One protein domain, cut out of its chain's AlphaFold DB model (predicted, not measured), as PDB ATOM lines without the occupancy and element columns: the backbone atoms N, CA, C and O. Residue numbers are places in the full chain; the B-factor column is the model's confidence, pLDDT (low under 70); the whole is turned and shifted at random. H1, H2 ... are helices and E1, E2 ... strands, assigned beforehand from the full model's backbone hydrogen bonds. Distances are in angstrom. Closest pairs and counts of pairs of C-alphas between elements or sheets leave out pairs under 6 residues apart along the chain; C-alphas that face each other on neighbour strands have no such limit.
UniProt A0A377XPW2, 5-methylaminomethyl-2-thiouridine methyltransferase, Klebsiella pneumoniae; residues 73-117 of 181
ATOM      1  N   TRP A  73      95.024 143.370 122.340       74.19
ATOM      2  CA  TRP A  73      94.457 142.680 123.516       74.19
ATOM      3  C   TRP A  73      94.029 141.222 123.307       74.19
ATOM      4  O   TRP A  73      93.466 140.615 124.213       74.19
ATOM      5  N   LEU A  74      94.330 140.629 122.151       83.50
ATOM      6  CA  LEU A  74      94.171 139.193 121.949       83.50
ATOM      7  C   LEU A  74      95.389 138.458 122.522       83.50
ATOM      8  O   LEU A  74      96.472 138.506 121.938       83.50
ATOM      9  N   SER A  75      95.200 137.776 123.652       87.75
ATOM     10  CA  SER A  75      96.167 136.798 124.157       87.75
ATOM     11  C   SER A  75      95.932 135.462 123.460       87.75
ATOM     12  O   SER A  75      94.807 134.967 123.453       87.75
ATOM     13  N   VAL A  76      96.971 134.896 122.848       91.94
ATOM     14  CA  VAL A  76      96.928 133.545 122.277       91.94
ATOM     15  C   VAL A  76      97.582 132.606 123.277       91.94
ATOM     16  O   VAL A  76      98.778 132.714 123.536       91.94
ATOM     17  N   GLU A  77      96.783 131.709 123.839       92.38
ATOM     18  CA  GLU A  77      97.178 130.783 124.903       92.38
ATOM     19  C   GLU A  77      97.326 129.361 124.372       92.38
ATOM     20  O   GLU A  77      98.184 128.613 124.836       92.38
ATOM     21  N   THR A  78      96.538 128.998 123.355       93.00
ATOM     22  CA  THR A  78      96.632 127.693 122.703       93.00
ATOM     23  C   THR A  78      96.828 127.832 121.204       93.00
ATOM     24  O   THR A  78      96.290 128.727 120.544       93.00
ATOM     25  N   LEU A  79      97.626 126.913 120.675       95.38
ATOM     26  CA  LEU A  79      97.911 126.769 119.262       95.38
ATOM     27  C   LEU A  79      97.828 125.278 118.941       95.38
ATOM     28  O   LEU A  79      98.518 124.479 119.575       95.38
ATOM     29  N   SER A  80      96.999 124.892 117.979       95.50
ATOM     30  CA  SER A  80      96.882 123.506 117.515       95.50
ATOM     31  C   SER A  80      96.895 123.450 115.996       95.50
ATOM     32  O   SER A  80      96.330 124.321 115.339       95.50
ATOM     33  N   ALA A  81      97.544 122.432 115.435       94.69
ATOM     34  CA  ALA A  81      97.460 122.168 114.004       94.69
ATOM     35  C   ALA A  81      96.076 121.585 113.679       94.69
ATOM     36  O   ALA A  81      95.610 120.687 114.382       94.69
ATOM     37  N   GLU A  82      95.431 122.095 112.634       93.81
ATOM     38  CA  GLU A  82      94.125 121.632 112.165       93.81
ATOM     39  C   GLU A  82      94.087 121.675 110.634       93.81
ATOM     40  O   GLU A  82      94.260 122.734 110.032       93.81
ATOM     41  N   GLY A  83      93.894 120.516 109.996       92.44
ATOM     42  CA  GLY A  83      93.929 120.399 108.536       92.44
ATOM     43  C   GLY A  83      95.257 120.875 107.938       92.44
ATOM     44  O   GLY A  83      96.323 120.375 108.289       92.44
ATOM     45  N   ASP A  84      95.176 121.844 107.029       94.75
ATOM     46  CA  ASP A  84      96.297 122.514 106.361       94.75
ATOM     47  C   ASP A  84      96.761 123.798 107.076       94.75
ATOM     48  O   ASP A  84      97.545 124.567 106.517       94.75
ATOM     49  N   GLY A  85      96.297 124.046 108.305       96.31
ATOM     50  CA  GLY A  85      96.612 125.269 109.033       96.31
ATOM     51  C   GLY A  85      96.614 125.123 110.549       96.31
ATOM     52  O   GLY A  85      96.952 124.082 111.117       96.31
ATOM     53  N   TRP A  86      96.292 126.229 111.211       96.88
ATOM     54  CA  TRP A  86      96.451 126.422 112.644       96.88
ATOM     55  C   TRP A  86      95.211 127.044 113.257       96.88
ATOM     56  O   TRP A  86      94.725 128.073 112.787       96.88
ATOM     57  N   LEU A  87      94.772 126.474 114.370       96.12
ATOM     58  CA  LEU A  87      93.697 126.992 115.196       96.12
ATOM     59  C   LEU A  87      94.284 127.648 116.453       96.12
ATOM     60  O   LEU A  87      95.004 127.022 117.231       96.12
ATOM     61  N   LEU A  88      93.981 128.930 116.640       94.44
ATOM     62  CA  LEU A  88      94.381 129.740 117.790       94.44
ATOM     63  C   LEU A  88      93.213 129.810 118.773       94.44
ATOM     64  O   LEU A  88      92.093 130.143 118.368       94.44
ATOM     65  N   ASN A  89      93.470 129.538 120.055       93.56
ATOM     66  CA  ASN A  89      92.470 129.560 121.135       93.56
ATOM     67  C   ASN A  89      91.195 128.759 120.826       93.56
ATOM     68  O   ASN A  89      90.121 129.107 121.301       93.56
ATOM     69  N   GLN A  90      91.295 127.730 119.982       92.81
ATOM     70  CA  GLN A  90      90.146 126.969 119.478       92.81
ATOM     71  C   GLN A  90      89.078 127.800 118.732       92.81
ATOM     72  O   GLN A  90      87.937 127.372 118.595       92.81
ATOM     73  N   GLN A  91      89.421 129.003 118.264       92.75
ATOM     74  CA  GLN A  91      88.445 129.972 117.751       92.75
ATOM     75  C   GLN A  91      88.821 130.579 116.402       92.75
ATOM     76  O   GLN A  91      87.941 130.973 115.639       92.75
ATOM     77  N   ARG A  92      90.118 130.736 116.117       91.94
ATOM     78  CA  ARG A  92      90.589 131.466 114.934       91.94
ATOM     79  C   ARG A  92      91.509 130.595 114.108       91.94
ATOM     80  O   ARG A  92      92.585 130.237 114.575       91.94
ATOM     81  N   TYR A  93      91.091 130.299 112.885       95.00
ATOM     82  CA  TYR A  93      91.878 129.516 111.946       95.00
ATOM     83  C   TYR A  93      92.746 130.420 111.058       95.00
ATOM     84  O   TYR A  93      92.279 131.435 110.535       95.00
ATOM     85  N   HIS A  94      94.001 130.025 110.858       95.25
ATOM     86  CA  HIS A  94      94.938 130.648 109.933       95.25
ATOM     87  C   HIS A  94      95.792 129.584 109.238       95.25
ATOM     88  O   HIS A  94      96.325 128.696 109.893       95.25
ATOM     89  N   GLN A  95      96.010 129.718 107.928       96.06
ATOM     90  CA  GLN A  95      96.885 128.802 107.178       96.06
ATOM     91  C   GLN A  95      98.345 128.843 107.663       96.06
ATOM     92  O   GLN A  95      99.046 127.838 107.636       96.06
ATOM     93  N   ALA A  96      98.817 129.998 108.137       94.56
ATOM     94  CA  ALA A  96     100.178 130.168 108.632       94.56
ATOM     95  C   ALA A  96     100.216 131.056 109.880       94.56
ATOM     96  O   ALA A  96      99.465 132.027 109.991       94.56
ATOM     97  N   VAL A  97     101.134 130.738 110.796       94.06
ATOM     98  CA  VAL A  97     101.349 131.456 112.058       94.06
ATOM     99  C   VAL A  97     102.835 131.756 112.226       94.06
ATOM    100  O   VAL A  97     103.679 130.890 112.014       94.06
ATOM    101  N   VAL A  98     103.154 132.985 112.638       93.94
ATOM    102  CA  VAL A  98     104.517 133.408 112.987       93.94
ATOM    103  C   VAL A  98     104.558 133.775 114.464       93.94
ATOM    104  O   VAL A  98     103.874 134.700 114.902       93.94
ATOM    105  N   LEU A  99     105.386 133.071 115.236       93.81
ATOM    106  CA  LEU A  99     105.614 133.364 116.650       93.81
ATOM    107  C   LEU A  99     106.718 134.419 116.795       93.81
ATOM    108  O   LEU A  99     107.895 134.139 116.585       93.81
ATOM    109  N   ALA A 100     106.328 135.643 117.152       92.69
ATOM    110  CA  ALA A 100     107.229 136.784 117.361       92.69
ATOM    111  C   ALA A 100     107.097 137.384 118.777       92.69
ATOM    112  O   ALA A 100     107.316 138.576 118.986       92.69
ATOM    113  N   ASN A 101     106.714 136.560 119.755       91.12
ATOM    114  CA  ASN A 101     106.394 136.942 121.136       91.12
ATOM    115  C   ASN A 101     107.511 136.607 122.149       91.12
ATOM    116  O   ASN A 101     107.248 136.462 123.343       91.12
ATOM    117  N   ALA A 102     108.765 136.526 121.689       90.50
ATOM    118  CA  ALA A 102     109.948 136.290 122.523       90.50
ATOM    119  C   ALA A 102     109.772 135.079 123.464       90.50
ATOM    120  O   ALA A 102     109.276 134.046 123.038       90.50
ATOM    121  N   THR A 103     110.155 135.179 124.740       91.12
ATOM    122  CA  THR A 103     110.065 134.067 125.705       91.12
ATOM    123  C   THR A 103     108.644 133.562 125.937       91.12
ATOM    124  O   THR A 103     108.481 132.421 126.360       91.12
ATOM    125  N   ALA A 104     107.614 134.362 125.640       90.56
ATOM    126  CA  ALA A 104     106.230 133.902 125.716       90.56
ATOM    127  C   ALA A 104     105.905 132.856 124.638       90.56
ATOM    128  O   ALA A 104     104.880 132.196 124.738       90.56
ATOM    129  N   SER A 105     106.765 132.638 123.634       92.50
ATOM    130  CA  SER A 105     106.601 131.521 122.699       92.50
ATOM    131  C   SER A 105     106.744 130.162 123.388       92.50
ATOM    132  O   SER A 105     106.247 129.167 122.879       92.50
ATOM    133  N   LEU A 106     107.418 130.082 124.538       92.75
ATOM    134  CA  LEU A 106     107.670 128.812 125.227       92.75
ATOM    135  C   LEU A 106     106.415 128.212 125.882       92.75
ATOM    136  O   LEU A 106     106.458 127.066 126.313       92.75
ATOM    137  N   VAL A 107     105.305 128.960 125.950       90.81
ATOM    138  CA  VAL A 107     104.028 128.461 126.493       90.81
ATOM    139  C   VAL A 107     103.356 127.441 125.570       90.81
ATOM    140  O   VAL A 107     102.546 126.641 126.028       90.81
ATOM    141  N   PHE A 108     103.687 127.454 124.275       94.25
ATOM    142  CA  PHE A 108     103.122 126.522 123.306       94.25
ATOM    143  C   PHE A 108     103.910 125.215 123.301       94.25
ATOM    144  O   PHE A 108     105.142 125.221 123.235       94.25
ATOM    145  N   ALA A 109     103.203 124.085 123.282       92.75
ATOM    146  CA  ALA A 109     103.819 122.759 123.249       92.75
ATOM    147  C   ALA A 109     104.791 122.581 122.068       92.75
ATOM    148  O   ALA A 109     105.811 121.914 122.201       92.75
ATOM    149  N   GLN A 110     104.510 123.222 120.929       93.88
ATOM    150  CA  GLN A 110     105.318 123.173 119.706       93.88
ATOM    151  C   GLN A 110     106.704 123.813 119.867       93.88
ATOM    152  O   GLN A 110     107.620 123.496 119.106       93.88
ATOM    153  N   THR A 111     106.853 124.740 120.815       95.25
ATOM    154  CA  THR A 111     108.054 125.569 120.988       95.25
ATOM    155  C   THR A 111     108.629 125.531 122.401       95.25
ATOM    156  O   THR A 111     109.619 126.213 122.662       95.25
ATOM    157  N   ALA A 112     108.077 124.714 123.299       94.06
ATOM    158  CA  ALA A 112     108.526 124.582 124.685       94.06
ATOM    159  C   ALA A 112     109.983 124.093 124.813       94.06
ATOM    160  O   ALA A 112     110.682 124.449 125.757       94.06
ATOM    161  N   GLN A 113     110.462 123.309 123.843       95.25
ATOM    162  CA  GLN A 113     111.815 122.746 123.793       95.25
ATOM    163  C   GLN A 113     112.887 123.713 123.270       95.25
ATOM    164  O   GLN A 113     114.066 123.355 123.226       95.25
ATOM    165  N   LEU A 114     112.512 124.914 122.817       94.50
ATOM    166  CA  LEU A 114     113.486 125.871 122.294       94.50
ATOM    167  C   LEU A 114     114.439 126.328 123.413       94.50
ATOM    168  O   LEU A 114     113.982 126.641 124.512       94.50
ATOM    169  N   PRO A 115     115.757 126.443 123.149       93.62
ATOM    170  CA  PRO A 115     116.758 126.800 124.156       93.62
ATOM    171  C   PRO A 115     116.780 128.315 124.429       93.62
ATOM    172  O   PRO A 115     117.815 128.978 124.334       93.62
ATOM    173  N   VAL A 116     115.618 128.881 124.742       91.94
ATOM    174  CA  VAL A 116     115.413 130.299 125.045       91.94
ATOM    175  C   VAL A 116     115.080 130.429 126.527       91.94
ATOM    176  O   VAL A 116     114.397 129.588 127.099       91.94
ATOM    177  N   TYR A 117     115.564 131.485 127.175       91.81
ATOM    178  CA  TYR A 117     115.267 131.757 128.579       91.81
ATOM    179  C   TYR A 117     115.129 133.262 128.821       91.81
ATOM    180  O   TYR A 117     115.755 134.062 128.118       91.81
TER     181      TYR A 117
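Overview. This is residues 73 to 117 of the 181 residues of the protein "5-methylaminomethyl-2-thiouridine methyltransferase" of Klebsiella pneumoniae (UniProt A0A377XPW2). With little regular structure, a small three-strand meander, E1, E2 and E3, each strand the antiparallel neighbour of the one before, makes one end, and residues 95 to 101 lead across to short H1 and a winding tail at the other. The printed part has 45 residues, 17 in named elements, in the order E1 E2 E3 H1, of mixed class. It is only just compact, close to loose: radius of gyration of the C-alphas 10.8 A, spans 30 by 24 by 14 A.

Along the chain. Find C-alpha 79 at (97.911, 126.769, 119.262), where E1, residues 79 to 82, begins its 9.5 A. E2, residues 85 to 88, covers 10.1 A, and E3, residues 92 to 94, 6.7 A. H1, residues 102 to 107, runs 10.6 A to C-alpha 107 at (104.028, 128.461, 126.493).

Arrangement. Hairpin E1 and E2 has N 80 and O 87 at 3.0 A, within hydrogen-bond range. Hairpin E2 and E3 has N 86 and O 94 at 2.8 A, also within range. H1 is not on the sheet; 0 of 2 O i to N i+4 pairs but 3 of 3 O i to N i+3 pairs are within range.

Size, cuts and confidence. C-alphas 83 and 117, the two farthest apart, are 31.4 A apart. The printed part has no cut, no link is long, and no printed residue is under 70 in pLDDT.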